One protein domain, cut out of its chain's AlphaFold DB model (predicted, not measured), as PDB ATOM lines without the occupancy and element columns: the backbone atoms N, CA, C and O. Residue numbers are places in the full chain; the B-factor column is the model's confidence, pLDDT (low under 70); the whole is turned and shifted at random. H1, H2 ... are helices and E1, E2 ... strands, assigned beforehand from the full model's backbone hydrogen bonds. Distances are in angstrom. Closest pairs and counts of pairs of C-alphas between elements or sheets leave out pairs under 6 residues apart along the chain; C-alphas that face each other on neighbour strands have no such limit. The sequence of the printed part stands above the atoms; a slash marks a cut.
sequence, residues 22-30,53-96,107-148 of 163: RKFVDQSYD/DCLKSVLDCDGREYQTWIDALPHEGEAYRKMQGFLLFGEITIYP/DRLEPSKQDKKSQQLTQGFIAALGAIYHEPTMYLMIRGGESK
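What this domain is: This is residues 22 to 30, 53 to 96 and 107 to 148 of the 163 residues of the protein "Formate hydrogenlyase maturation protein HycH" of Photobacterium damselae (UniProt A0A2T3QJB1). A two-stranded antiparallel ribbon, E2 beside E3, forms a small wall, with H3 packed on it mostly at E2 by residues 82 to 89 and the long H4 packed on it mostly at E3 by residues 125 to 133. H2 bridges H3 and H4 away from the ribbon, E1 runs near E3, and little H1 lies beyond the ribbon by Met 138. The 95 printed residues hold four named helices and three named strands, in the order H1 E1 H2 H3 E2 H4 E3, class mixed. The whole is compact, with a radius of gyration of the C-alphas of 14.2 A, and only just elongated, spanning 47 by 31 by 25 A.

How they stand to each other: H1, residues 22 to 26, comes closest to E3, residues 138 to 145, at the C-alphas of Arg 22 and Met 138, 6.1 A apart. E1, residues 57 to 62, pairs with no named strand and is near E3. H2, residues 63 to 70, and H3, residues 78 to 89, form a helical hairpin and touch, closest at C-alphas 70 and 80, 6.4 A, with a shallow tilt of 13 degrees, opposite ways. E2, residues 91 to 94, is antiparallel to E3 at 164 degrees; N 92 and O 142 are 2.9 A apart, within hydrogen-bond range. H4, residues 116 to 134, touches H2 with residues 117 to 121 alone, closest at C-alphas 118 and 69, 5.0 A; their lines are only just about perpendicular, at 71 degrees. H3 and H4 are apart. Every O i to N i+4 pair is within hydrogen-bond range in H1, H2 and H4, and 6 of 8 in H3.

Where its parts are: H1 begins at C-alpha 22 (11.652, -40.541, 31.909). H4 measures 27.4 A, H3 16.6 A and E3 21.5 A, ending at C-alpha 145 (22.580, -24.125, 41.619).

The domain as a whole: The farthest C-alphas, of Asp 30 and Ser 112, are 49.4 A apart. Residues 31 to 52 and 97 to 106 are not printed; the gaps are 21.2 A and 16.9 A between C-alphas. Of the links printed whole, none is long. The pLDDT is under 70 at residues 22 to 30, 53 to 56 and 146 to 148.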
ATOM      1  N   ARG A  22      12.812 -41.128  32.604       61.94
ATOM      2  CA  ARG A  22      11.652 -40.541  31.909       61.94
ATOM      3  C   ARG A  22      10.316 -40.819  32.614       61.94
ATOM      4  O   ARG A  22       9.440 -39.966  32.608       61.94
ATOM      5  N   LYS A  23      10.198 -41.962  33.305       51.88
ATOM      6  CA  LYS A  23       9.014 -42.336  34.103       51.88
ATOM      7  C   LYS A  23       8.727 -41.386  35.276       51.88
ATOM      8  O   LYS A  23       7.566 -41.224  35.623       51.88
ATOM      9  N   PHE A  24       9.749 -40.773  35.879       49.50
ATOM     10  CA  PHE A  24       9.580 -39.902  37.050       49.50
ATOM     11  C   PHE A  24       9.274 -38.452  36.666       49.50
ATOM     12  O   PHE A  24       8.643 -37.751  37.446       49.50
ATOM     13  N   VAL A  25       9.675 -38.012  35.468       49.00
ATOM     14  CA  VAL A  25       9.425 -36.638  34.996       49.00
ATOM     15  C   VAL A  25       8.022 -36.485  34.407       49.00
ATOM     16  O   VAL A  25       7.364 -35.479  34.677       49.00
ATOM     17  N   ASP A  26       7.508 -37.511  33.719       43.59
ATOM     18  CA  ASP A  26       6.116 -37.520  33.237       43.59
ATOM     19  C   ASP A  26       5.083 -37.677  34.371       43.59
ATOM     20  O   ASP A  26       3.948 -37.235  34.228       43.59
ATOM     21  N   GLN A  27       5.451 -38.240  35.531       41.97
ATOM     22  CA  GLN A  27       4.538 -38.366  36.682       41.97
ATOM     23  C   GLN A  27       4.459 -37.109  37.571       41.97
ATOM     24  O   GLN A  27       3.685 -37.081  38.524       41.97
ATOM     25  N   SER A  28       5.218 -36.052  37.263       44.28
ATOM     26  CA  SER A  28       5.194 -34.779  38.011       44.28
ATOM     27  C   SER A  28       4.133 -33.776  37.538       44.28
ATOM     28  O   SER A  28       3.981 -32.728  38.164       44.28
ATOM     29  N   TYR A  29       3.385 -34.081  36.473       45.09
ATOM     30  CA  TYR A  29       2.329 -33.223  35.923       45.09
ATOM     31  C   TYR A  29       0.948 -33.895  35.997       45.09
ATOM     32  O   TYR A  29       0.317 -34.104  34.977       45.09
ATOM     33  N   ASP A  30       0.525 -34.285  37.204       45.88
ATOM     34  CA  ASP A  30      -0.886 -34.357  37.654       45.88
ATOM     35  C   ASP A  30      -0.946 -35.022  39.042       45.88
ATOM     36  O   ASP A  30      -1.497 -36.105  39.236       45.88
ATOM     37  N   ASP A  53      16.531 -42.754  44.639       45.38
ATOM     38  CA  ASP A  53      17.777 -42.053  44.253       45.38
ATOM     39  C   ASP A  53      17.710 -41.270  42.928       45.38
ATOM     40  O   ASP A  53      18.690 -40.649  42.528       45.38
ATOM     41  N   CYS A  54      16.551 -41.193  42.266       45.06
ATOM     42  CA  CYS A  54      16.420 -40.537  40.955       45.06
ATOM     43  C   CYS A  54      16.536 -38.998  40.975       45.06
ATOM     44  O   CYS A  54      16.368 -38.373  39.938       45.06
ATOM     45  N   LEU A  55      16.780 -38.373  42.131       52.53
ATOM     46  CA  LEU A  55      16.964 -36.919  42.270       52.53
ATOM     47  C   LEU A  55      18.233 -36.544  43.046       52.53
ATOM     48  O   LEU A  55      18.426 -35.373  43.374       52.53
ATOM     49  N   LYS A  56      19.113 -37.506  43.357       58.00
ATOM     50  CA  LYS A  56      20.412 -37.171  43.946       58.00
ATOM     51  C   LYS A  56      21.398 -36.798  42.848       58.00
ATOM     52  O   LYS A  56      21.443 -37.424  41.790       58.00
ATOM     53  N   SER A  57      22.176 -35.753  43.114       76.31
ATOM     54  CA  SER A  57      23.286 -35.372  42.246       76.31
ATOM     55  C   SER A  57      24.280 -36.534  42.185       76.31
ATOM     56  O   SER A  57      24.740 -36.994  43.228       76.31
ATOM     57  N   VAL A  58      24.582 -37.026  40.984       85.69
ATOM     58  CA  VAL A  58      25.566 -38.097  40.751       85.69
ATOM     59  C   VAL A  58      26.993 -37.560  40.666       85.69
ATOM     60  O   VAL A  58      27.937 -38.287  40.956       85.69
ATOM     61  N   LEU A  59      27.145 -36.285  40.301       89.12
ATOM     62  CA  LEU A  59      28.387 -35.519  40.372       89.12
ATOM     63  C   LEU A  59      28.080 -34.066  40.703       89.12
ATOM     64  O   LEU A  59      26.995 -33.569  40.394       89.12
ATOM     65  N   ASP A  60      29.067 -33.369  41.249       91.50
ATOM     66  CA  ASP A  60      29.014 -31.931  41.425       91.50
ATOM     67  C   ASP A  60      30.413 -31.290  41.459       91.50
ATOM     68  O   ASP A  60      31.439 -31.947  41.701       91.50
ATOM     69  N   CYS A  61      30.454 -30.006  41.121       92.69
ATOM     70  CA  CYS A  61      31.663 -29.185  41.104       92.69
ATOM     71  C   CYS A  61      31.313 -27.702  41.049       92.69
ATOM     72  O   CYS A  61      30.179 -27.337  40.741       92.69
ATOM     73  N   ASP A  62      32.298 -26.846  41.275       93.62
ATOM     74  CA  ASP A  62      32.145 -25.417  41.019       93.62
ATOM     75  C   ASP A  62      32.226 -25.105  39.518       93.62
ATOM     76  O   ASP A  62      32.873 -25.806  38.737       93.62
ATOM     77  N   GLY A  63      31.614 -24.000  39.091       91.88
ATOM     78  CA  GLY A  63      31.591 -23.593  37.685       91.88
ATOM     79  C   GLY A  63      32.983 -23.431  37.063       91.88
ATOM     80  O   GLY A  63      33.186 -23.788  35.903       91.88
ATOM     81  N   ARG A  64      33.969 -22.949  37.833       93.50
ATOM     82  CA  ARG A  64      35.372 -22.832  37.388       93.50
ATOM     83  C   ARG A  64      36.049 -24.191  37.211       93.50
ATOM     84  O   ARG A  64      36.833 -24.362  36.278       93.50
ATOM     85  N   GLU A  65      35.730 -25.150  38.077       95.06
ATOM     86  CA  GLU A  65      36.195 -26.534  37.949       95.06
ATOM     87  C   GLU A  65      35.563 -27.185  36.712       95.06
ATOM     88  O   GLU A  65      36.270 -27.802  35.919       95.06
ATOM     89  N   TYR A  66      34.262 -26.959  36.483       95.19
ATOM     90  CA  TYR A  66      33.572 -27.407  35.273       95.19
ATOM     91  C   TYR A  66      34.211 -26.833  34.004       95.19
ATOM     92  O   TYR A  66      34.466 -27.579  33.063       95.19
ATOM     93  N   GLN A  67      34.495 -25.525  33.973       94.94
ATOM     94  CA  GLN A  67      35.145 -24.889  32.824       94.94
ATOM     95  C   GLN A  67      36.528 -25.494  32.555       94.94
ATOM     96  O   GLN A  67      36.799 -25.922  31.437       94.94
ATOM     97  N   THR A  68      37.362 -25.598  33.593       95.00
ATOM     98  CA  THR A  68      38.704 -26.194  33.490       95.00
ATOM     99  C   THR A  68      38.640 -27.625  32.957       95.00
ATOM    100  O   THR A  68      39.432 -28.014  32.099       95.00
ATOM    101  N   TRP A  69      37.659 -28.398  33.422       96.44
ATOM    102  CA  TRP A  69      37.445 -29.773  32.992       96.44
ATOM    103  C   TRP A  69      37.044 -29.877  31.512       96.44
ATOM    104  O   TRP A  69      37.601 -30.705  30.789       96.44
ATOM    105  N   ILE A  70      36.121 -29.033  31.032       95.94
ATOM    106  CA  ILE A  70      35.687 -29.073  29.625       95.94
ATOM    107  C   ILE A  70      36.725 -28.481  28.665       95.94
ATOM    108  O   ILE A  70      36.771 -28.911  27.516       95.94
ATOM    109  N   ASP A  71      37.576 -27.555  29.118       94.94
ATOM    110  CA  ASP A  71      38.659 -26.965  28.312       94.94
ATOM    111  C   ASP A  71      39.746 -27.992  27.939       94.94
ATOM    112  O   ASP A  71      40.542 -27.758  27.031       94.94
ATOM    113  N   ALA A  72      39.755 -29.166  28.580       94.44
ATOM    114  CA  ALA A  72      40.586 -30.295  28.165       94.44
ATOM    115  C   ALA A  72      40.102 -30.956  26.855       94.44
ATOM    116  O   ALA A  72      40.864 -31.687  26.217       94.44
ATOM    117  N   LEU A  73      38.848 -30.727  26.446       95.31
ATOM    118  CA  LEU A  73      38.296 -31.245  25.193       95.31
ATOM    119  C   LEU A  73      38.734 -30.386  23.991       95.31
ATOM    120  O   LEU A  73      38.927 -29.179  24.120       95.31
ATOM    121  N   PRO A  74      38.797 -30.956  22.773       93.88
ATOM    122  CA  PRO A  74      39.024 -30.165  21.565       93.88
ATOM    123  C   PRO A  74      37.923 -29.107  21.368       93.88
ATOM    124  O   PRO A  74      36.760 -29.461  21.179       93.88
ATOM    125  N   HIS A  75      38.289 -27.819  21.354       90.69
ATOM    126  CA  HIS A  75      37.338 -26.696  21.271       90.69
ATOM    127  C   HIS A  75      36.436 -26.704  20.022       90.69
ATOM    128  O   HIS A  75      35.330 -26.169  20.055       90.69
ATOM    129  N   GLU A  76      36.888 -27.307  18.921       90.31
ATOM    130  CA  GLU A  76      36.106 -27.440  17.681       90.31
ATOM    131  C   GLU A  76      35.223 -28.704  17.662       90.31
ATOM    132  O   GLU A  76      34.465 -28.928  16.721       90.31
ATOM    133  N   GLY A  77      35.303 -29.541  18.701       92.81
ATOM    134  CA  GLY A  77      34.570 -30.797  18.803       92.81
ATOM    135  C   GLY A  77      33.121 -30.631  19.269       92.81
ATOM    136  O   GLY A  77      32.779 -29.752  20.064       92.81
ATOM    137  N   GLU A  78      32.257 -31.551  18.835       95.44
ATOM    138  CA  GLU A  78      30.846 -31.578  19.246       95.44
ATOM    139  C   GLU A  78      30.668 -31.754  20.762       95.44
ATOM    140  O   GLU A  78      29.764 -31.148  21.341       95.44
ATOM    141  N   ALA A  79      31.554 -32.523  21.406       96.62
ATOM    142  CA  ALA A  79      31.556 -32.739  22.854       96.62
ATOM    143  C   ALA A  79      31.753 -31.430  23.610       96.62
ATOM    144  O   ALA A  79      30.949 -31.090  24.479       96.62
ATOM    145  N   TYR A  80      32.776 -30.663  23.223       96.62
ATOM    146  CA  TYR A  80      33.050 -29.361  23.817       96.62
ATOM    147  C   TYR A  80      31.851 -28.431  23.636       96.62
ATOM    148  O   TYR A  80      31.355 -27.881  24.613       96.62
ATOM    149  N   ARG A  81      31.299 -28.327  22.418       96.06
ATOM    150  CA  ARG A  81      30.133 -27.470  22.145       96.06
ATOM    151  C   ARG A  81      28.910 -27.847  22.990       96.06
ATOM    152  O   ARG A  81      28.211 -26.963  23.484       96.06
ATOM    153  N   LYS A  82      28.642 -29.147  23.168       96.44
ATOM    154  CA  LYS A  82      27.538 -29.635  24.007       96.44
ATOM    155  C   LYS A  82      27.742 -29.233  25.468       96.44
ATOM    156  O   LYS A  82      26.829 -28.667  26.064       96.44
ATOM    157  N   MET A  83      28.929 -29.493  26.014       96.88
ATOM    158  CA  MET A  83      29.255 -29.214  27.416       96.88
ATOM    159  C   MET A  83      29.357 -27.708  27.696       96.88
ATOM    160  O   MET A  83      28.876 -27.236  28.726       96.88
ATOM    161  N   GLN A  84      29.887 -26.930  26.752       95.56
ATOM    162  CA  GLN A  84      29.937 -25.469  26.816       95.56
ATOM    163  C   GLN A  84      28.536 -24.846  26.874       95.56
ATOM    164  O   GLN A  84      28.367 -23.785  27.472       95.56
ATOM    165  N   GLY A  85      27.518 -25.518  26.323       93.81
ATOM    166  CA  GLY A  85      26.125 -25.085  26.424       93.81
ATOM    167  C   GLY A  85      25.686 -24.800  27.864       93.81
ATOM    168  O   GLY A  85      24.934 -23.856  28.084       93.81
ATOM    169  N   PHE A  86      26.219 -25.523  28.857       94.00
ATOM    170  CA  PHE A  86      25.941 -25.246  30.267       94.00
ATOM    171  C   PHE A  86      26.353 -23.826  30.672       94.00
ATOM    172  O   PHE A  86      25.582 -23.121  31.315       94.00
ATOM    173  N   LEU A  87      27.544 -23.380  30.272       90.94
ATOM    174  CA  LEU A  87      28.028 -22.043  30.617       90.94
ATOM    175  C   LEU A  87      27.164 -20.955  29.963       90.94
ATOM    176  O   LEU A  87      26.974 -19.897  30.548       90.94
ATOM    177  N   LEU A  88      26.595 -21.231  28.787       89.56
ATOM    178  CA  LEU A  88      25.747 -20.285  28.057       89.56
ATOM    179  C   LEU A  88      24.307 -20.231  28.583       89.56
ATOM    180  O   LEU A  88      23.724 -19.149  28.650       89.56
ATOM    181  N   PHE A  89      23.725 -21.382  28.925       89.12
ATOM    182  CA  PHE A  89      22.291 -21.509  29.218       89.12
ATOM    183  C   PHE A  89      21.982 -21.792  30.692       89.12
ATOM    184  O   PHE A  89      20.836 -21.659  31.112       89.12
ATOM    185  N   GLY A  90      22.978 -22.189  31.484       87.56
ATOM    186  CA  GLY A  90      22.823 -22.564  32.891       87.56
ATOM    187  C   GLY A  90      22.295 -23.972  33.131       87.56
ATOM    188  O   GLY A  90      22.299 -24.443  34.271       87.56
ATOM    189  N   GLU A  91      21.873 -24.653  32.071       89.56
ATOM    190  CA  GLU A  91      21.495 -26.054  32.089       89.56
ATOM    191  C   GLU A  91      21.663 -26.701  30.712       89.56
ATOM    192  O   GLU A  91      21.521 -26.048  29.677       89.56
ATOM    193  N   ILE A  92      21.965 -27.998  30.701       94.00
ATOM    194  CA  ILE A  92      21.946 -28.841  29.503       94.00
ATOM    195  C   ILE A  92      21.417 -30.229  29.848       94.00
ATOM    196  O   ILE A  92      21.564 -30.714  30.966       94.00
ATOM    197  N   THR A  93      20.831 -30.892  28.853       93.31
ATOM    198  CA  THR A  93      20.397 -32.288  28.967       93.31
ATOM    199  C   THR A  93      21.199 -33.181  28.025       93.31
ATOM    200  O   THR A  93      21.388 -32.862  26.843       93.31
ATOM    201  N   ILE A  94      21.665 -34.307  28.554       93.50
ATOM    202  CA  ILE A  94      22.408 -35.357  27.866       93.50
ATOM    203  C   ILE A  94      21.494 -36.577  27.756       93.50
ATOM    204  O   ILE A  94      21.238 -37.285  28.727       93.50
ATOM    205  N   TYR A  95      20.998 -36.794  26.543       91.88
ATOM    206  CA  TYR A  95      20.185 -37.952  26.170       91.88
ATOM    207  C   TYR A  95      21.050 -39.137  25.717       91.88
ATOM    208  O   TYR A  95      22.206 -38.913  25.346       91.88
ATOM    209  N   PRO A  96      20.488 -40.362  25.645       90.69
ATOM    210  CA  PRO A  96      21.206 -41.547  25.173       90.69
ATOM    211  C   PRO A  96      21.941 -41.369  23.835       90.69
ATOM    212  O   PRO A  96      23.059 -41.849  23.669       90.69
ATOM    213  N   ASP A 107      37.008 -40.275  27.217       92.94
ATOM    214  CA  ASP A 107      37.939 -41.416  27.308       92.94
ATOM    215  C   ASP A 107      39.323 -41.103  26.708       92.94
ATOM    216  O   ASP A 107      40.345 -41.616  27.153       92.94
ATOM    217  N   ARG A 108      39.379 -40.189  25.728       93.44
ATOM    218  CA  ARG A 108      40.635 -39.727  25.109       93.44
ATOM    219  C   ARG A 108      41.408 -38.714  25.949       93.44
ATOM    220  O   ARG A 108      42.514 -38.339  25.553       93.44
ATOM    221  N   LEU A 109      40.839 -38.219  27.046       93.06
ATOM    222  CA  LEU A 109      41.538 -37.272  27.904       93.06
ATOM    223  C   LEU A 109      42.659 -37.992  28.651       93.06
ATOM    224  O   LEU A 109      42.444 -39.017  29.286       93.06
ATOM    225  N   GLU A 110      43.868 -37.441  28.592       90.50
ATOM    226  CA  GLU A 110      45.013 -38.010  29.297       90.50
ATOM    227  C   GLU A 110      44.943 -37.647  30.790       90.50
ATOM    228  O   GLU A 110      45.070 -36.461  31.121       90.50
ATOM    229  N   PRO A 111      44.826 -38.621  31.718       88.31
ATOM    230  CA  PRO A 111      44.687 -38.321  33.145       88.31
ATOM    231  C   PRO A 111      45.868 -37.518  33.706       88.31
ATOM    232  O   PRO A 111      45.697 -36.680  34.584       88.31
ATOM    233  N   SER A 112      47.074 -37.717  33.165       88.38
ATOM    234  CA  SER A 112      48.294 -37.004  33.568       88.38
ATOM    235  C   SER A 112      48.269 -35.500  33.275       88.38
ATOM    236  O   SER A 112      49.021 -34.755  33.902       88.38
ATOM    237  N   LYS A 113      47.423 -35.049  32.342       88.62
ATOM    238  CA  LYS A 113      47.240 -33.629  31.995       88.62
ATOM    239  C   LYS A 113      46.082 -32.976  32.749       88.62
ATOM    240  O   LYS A 113      45.884 -31.771  32.623       88.62
ATOM    241  N   GLN A 114      45.326 -33.756  33.514       89.50
ATOM    242  CA  GLN A 114      44.185 -33.291  34.286       89.50
ATOM    243  C   GLN A 114      44.574 -33.077  35.748       89.50
ATOM    244  O   GLN A 114      45.320 -33.866  36.333       89.50
ATOM    245  N   ASP A 115      44.006 -32.047  36.371       93.31
ATOM    246  CA  ASP A 115      44.021 -31.933  37.825       93.31
ATOM    247  C   ASP A 115      43.163 -33.042  38.478       93.31
ATOM    248  O   ASP A 115      42.373 -33.731  37.825       93.31
ATOM    249  N   LYS A 116      43.305 -33.220  39.796       92.19
ATOM    250  CA  LYS A 116      42.603 -34.286  40.533       92.19
ATOM    251  C   LYS A 116      41.079 -34.185  40.437       92.19
ATOM    252  O   LYS A 116      40.420 -35.221  40.385       92.19
ATOM    253  N   LYS A 117      40.520 -32.973  40.434       92.69
ATOM    254  CA  LYS A 117      39.072 -32.765  40.344       92.69
ATOM    255  C   LYS A 117      38.584 -33.108  38.938       92.69
ATOM    256  O   LYS A 117      37.621 -33.855  38.806       92.69
ATOM    257  N   SER A 118      39.291 -32.670  37.901       94.50
ATOM    258  CA  SER A 118      39.021 -33.016  36.501       94.50
ATOM    259  C   SER A 118      39.070 -34.532  36.247       94.50
ATOM    260  O   SER A 118      38.223 -35.067  35.528       94.50
ATOM    261  N   GLN A 119      39.999 -35.256  36.882       93.94
ATOM    262  CA  GLN A 119      40.040 -36.726  36.825       93.94
ATOM    263  C   GLN A 119      38.809 -37.360  37.491       93.94
ATOM    264  O   GLN A 119      38.174 -38.238  36.907       93.94
ATOM    265  N   GLN A 120      38.434 -36.890  38.687       93.19
ATOM    266  CA  GLN A 120      37.237 -37.361  39.397       93.19
ATOM    267  C   GLN A 120      35.956 -37.095  38.597       93.19
ATOM    268  O   GLN A 120      35.105 -37.979  38.486       93.19
ATOM    269  N   LEU A 121      35.839 -35.904  38.004       95.00
ATOM    270  CA  LEU A 121      34.719 -35.530  37.143       95.00
ATOM    271  C   LEU A 121      34.650 -36.421  35.906       95.00
ATOM    272  O   LEU A 121      33.584 -36.947  35.605       95.00
ATOM    273  N   THR A 122      35.781 -36.667  35.241       95.62
ATOM    274  CA  THR A 122      35.846 -37.578  34.087       95.62
ATOM    275  C   THR A 122      35.383 -38.982  34.474       95.62
ATOM    276  O   THR A 122      34.500 -39.537  33.821       95.62
ATOM    277  N   GLN A 123      35.913 -39.540  35.566       92.81
ATOM    278  CA  GLN A 123      35.566 -40.889  36.013       92.81
ATOM    279  C   GLN A 123      34.077 -41.020  36.357       92.81
ATOM    280  O   GLN A 123      33.413 -41.947  35.887       92.81
ATOM    281  N   GLY A 124      33.537 -40.099  37.159       91.69
ATOM    282  CA  GLY A 124      32.127 -40.155  37.531       91.69
ATOM    283  C   GLY A 124      31.209 -39.874  36.338       91.69
ATOM    284  O   GLY A 124      30.174 -40.522  36.204       91.69
ATOM    285  N   PHE A 125      31.595 -38.977  35.425       95.06
ATOM    286  CA  PHE A 125      30.814 -38.687  34.225       95.06
ATOM    287  C   PHE A 125      30.744 -39.899  33.293       95.06
ATOM    288  O   PHE A 125      29.655 -40.252  32.850       95.06
ATOM    289  N   ILE A 126      31.862 -40.597  33.060       93.31
ATOM    290  CA  ILE A 126      31.875 -41.856  32.297       93.31
ATOM    291  C   ILE A 126      30.987 -42.915  32.966       93.31
ATOM    292  O   ILE A 126      30.216 -43.583  32.277       93.31
ATOM    293  N   ALA A 127      31.025 -43.033  34.299       90.38
ATOM    294  CA  ALA A 127      30.132 -43.937  35.024       90.38
ATOM    295  C   ALA A 127      28.648 -43.563  34.834       90.38
ATOM    296  O   ALA A 127      27.820 -44.439  34.575       90.38
ATOM    297  N   ALA A 128      28.315 -42.269  34.888       90.00
ATOM    298  CA  ALA A 128      26.961 -41.777  34.639       90.00
ATOM    299  C   ALA A 128      26.506 -42.059  33.196       90.00
ATOM    300  O   ALA A 128      25.389 -42.530  32.988       90.00
ATOM    301  N   LEU A 129      27.373 -41.849  32.201       92.00
ATOM    302  CA  LEU A 129      27.088 -42.206  30.808       92.00
ATOM    303  C   LEU A 129      26.855 -43.716  30.639       92.00
ATOM    304  O   LEU A 129      25.936 -44.115  29.923       92.00
ATOM    305  N   GLY A 130      27.640 -44.551  31.326       88.75
ATOM    306  CA  GLY A 130      27.461 -46.004  31.348       88.75
ATOM    307  C   GLY A 130      26.107 -46.427  31.923       88.75
ATOM    308  O   GLY A 130      25.448 -47.300  31.362       88.75
ATOM    309  N   ALA A 131      25.639 -45.765  32.984       86.25
ATOM    310  CA  ALA A 131      24.311 -46.017  33.544       86.25
ATOM    311  C   ALA A 131      23.191 -45.727  32.526       86.25
ATOM    312  O   ALA A 131      22.307 -46.559  32.331       86.25
ATOM    313  N   ILE A 132      23.271 -44.601  31.804       86.31
ATOM    314  CA  ILE A 132      22.289 -44.255  30.758       86.31
ATOM    315  C   ILE A 132      22.359 -45.241  29.580       86.31
ATOM    316  O   ILE A 132      21.339 -45.560  28.972       86.31
ATOM    317  N   TYR A 133      23.551 -45.750  29.253       85.81
ATOM    318  CA  TYR A 133      23.719 -46.755  28.201       85.81
ATOM    319  C   TYR A 133      22.999 -48.070  28.543       85.81
ATOM    320  O   TYR A 133      22.369 -48.669  27.672       85.81
ATOM    321  N   HIS A 134      23.056 -48.501  29.807       83.81
ATOM    322  CA  HIS A 134      22.355 -49.698  30.282       83.81
ATOM    323  C   HIS A 134      20.848 -49.485  30.476       83.81
ATOM    324  O   HIS A 134      20.074 -50.424  30.280       83.81
ATOM    325  N   GLU A 135      20.421 -48.262  30.799       83.06
ATOM    326  CA  GLU A 135      19.013 -47.889  30.959       83.06
ATOM    327  C   GLU A 135      18.624 -46.725  30.023       83.06
ATOM    328  O   GLU A 135      18.567 -45.571  30.453       83.06
ATOM    329  N   PRO A 136      18.262 -46.985  28.748       77.12
ATOM    330  CA  PRO A 136      18.029 -45.934  27.743       77.12
ATOM    331  C   PRO A 136      16.833 -45.009  28.019       77.12
ATOM    332  O   PRO A 136      16.629 -44.017  27.322       77.12
ATOM    333  N   THR A 137      16.000 -45.329  29.010       81.19
ATOM    334  CA  THR A 137      14.941 -44.432  29.498       81.19
ATOM    335  C   THR A 137      15.464 -43.356  30.450       81.19
ATOM    336  O   THR A 137      14.690 -42.496  30.876       81.19
ATOM    337  N   MET A 138      16.741 -43.420  30.818       82.94
ATOM    338  CA  MET A 138      17.429 -42.438  31.640       82.94
ATOM    339  C   MET A 138      18.027 -41.320  30.778       82.94
ATOM    340  O   MET A 138      18.221 -41.466  29.571       82.94
ATOM    341  N   TYR A 139      18.313 -40.185  31.398       87.50
ATOM    342  CA  TYR A 139      19.097 -39.097  30.835       87.50
ATOM    343  C   TYR A 139      19.778 -38.325  31.968       87.50
ATOM    344  O   TYR A 139      19.399 -38.434  33.133       87.50
ATOM    345  N   LEU A 140      20.785 -37.530  31.624       90.50
ATOM    346  CA  LEU A 140      21.557 -36.747  32.584       90.50
ATOM    347  C   LEU A 140      21.277 -35.261  32.380       90.50
ATOM    348  O   LEU A 140      21.436 -34.738  31.277       90.50
ATOM    349  N   MET A 141      20.850 -34.576  33.435       91.19
ATOM    350  CA  MET A 141      20.639 -33.131  33.438       91.19
ATOM    351  C   MET A 141      21.773 -32.456  34.200       91.19
ATOM    352  O   MET A 141      22.015 -32.772  35.360       91.19
ATOM    353  N   ILE A 142      22.449 -31.507  33.562       92.94
ATOM    354  CA  ILE A 142      23.462 -30.665  34.199       92.94
ATOM    355  C   ILE A 142      22.824 -29.309  34.442       92.94
ATOM    356  O   ILE A 142      22.296 -28.716  33.501       92.94
ATOM    357  N   ARG A 143      22.852 -28.822  35.681       89.62
ATOM    358  CA  ARG A 143      22.184 -27.575  36.064       89.62
ATOM    359  C   ARG A 143      22.976 -26.801  37.107       89.62
ATOM    360  O   ARG A 143      23.568 -27.378  38.017       89.62
ATOM    361  N   GLY A 144      22.935 -25.477  36.983       87.19
ATOM    362  CA  GLY A 144      23.518 -24.561  37.948       87.19
ATOM    363  C   GLY A 144      22.632 -24.444  39.184       87.19
ATOM    364  O   GLY A 144      21.410 -24.326  39.072       87.19
ATOM    365  N   GLY A 145      23.241 -24.451  40.362       80.06
ATOM    366  CA  GLY A 145      22.580 -24.125  41.619       80.06
ATOM    367  C   GLY A 145      23.315 -23.018  42.363       80.06
ATOM    368  O   GLY A 145      24.452 -22.664  42.041       80.06
ATOM    369  N   GLU A 146      22.644 -22.456  43.364       64.50
ATOM    370  CA  GLU A 146      23.269 -21.472  44.241       64.50
ATOM    371  C   GLU A 146      24.406 -22.136  45.027       64.50
ATOM    372  O   GLU A 146      24.250 -23.233  45.573       64.50
ATOM    373  N   SER A 147      25.567 -21.479  45.062       53.75
ATOM    374  CA  SER A 147      26.682 -21.912  45.900       53.75
ATOM    375  C   SER A 147      26.216 -21.906  47.358       53.75
ATOM    376  O   SER A 147      25.692 -20.894  47.840       53.75
ATOM    377  N   LYS A 148      26.370 -23.027  48.079       48.81
ATOM    378  CA  LYS A 148      26.191 -23.026  49.536       48.81
ATOM    379  C   LYS A 148      27.234 -22.066  50.096       48.81
ATOM    380  O   LYS A 148      28.400 -22.432  50.214       48.81
TER     381      LYS A 148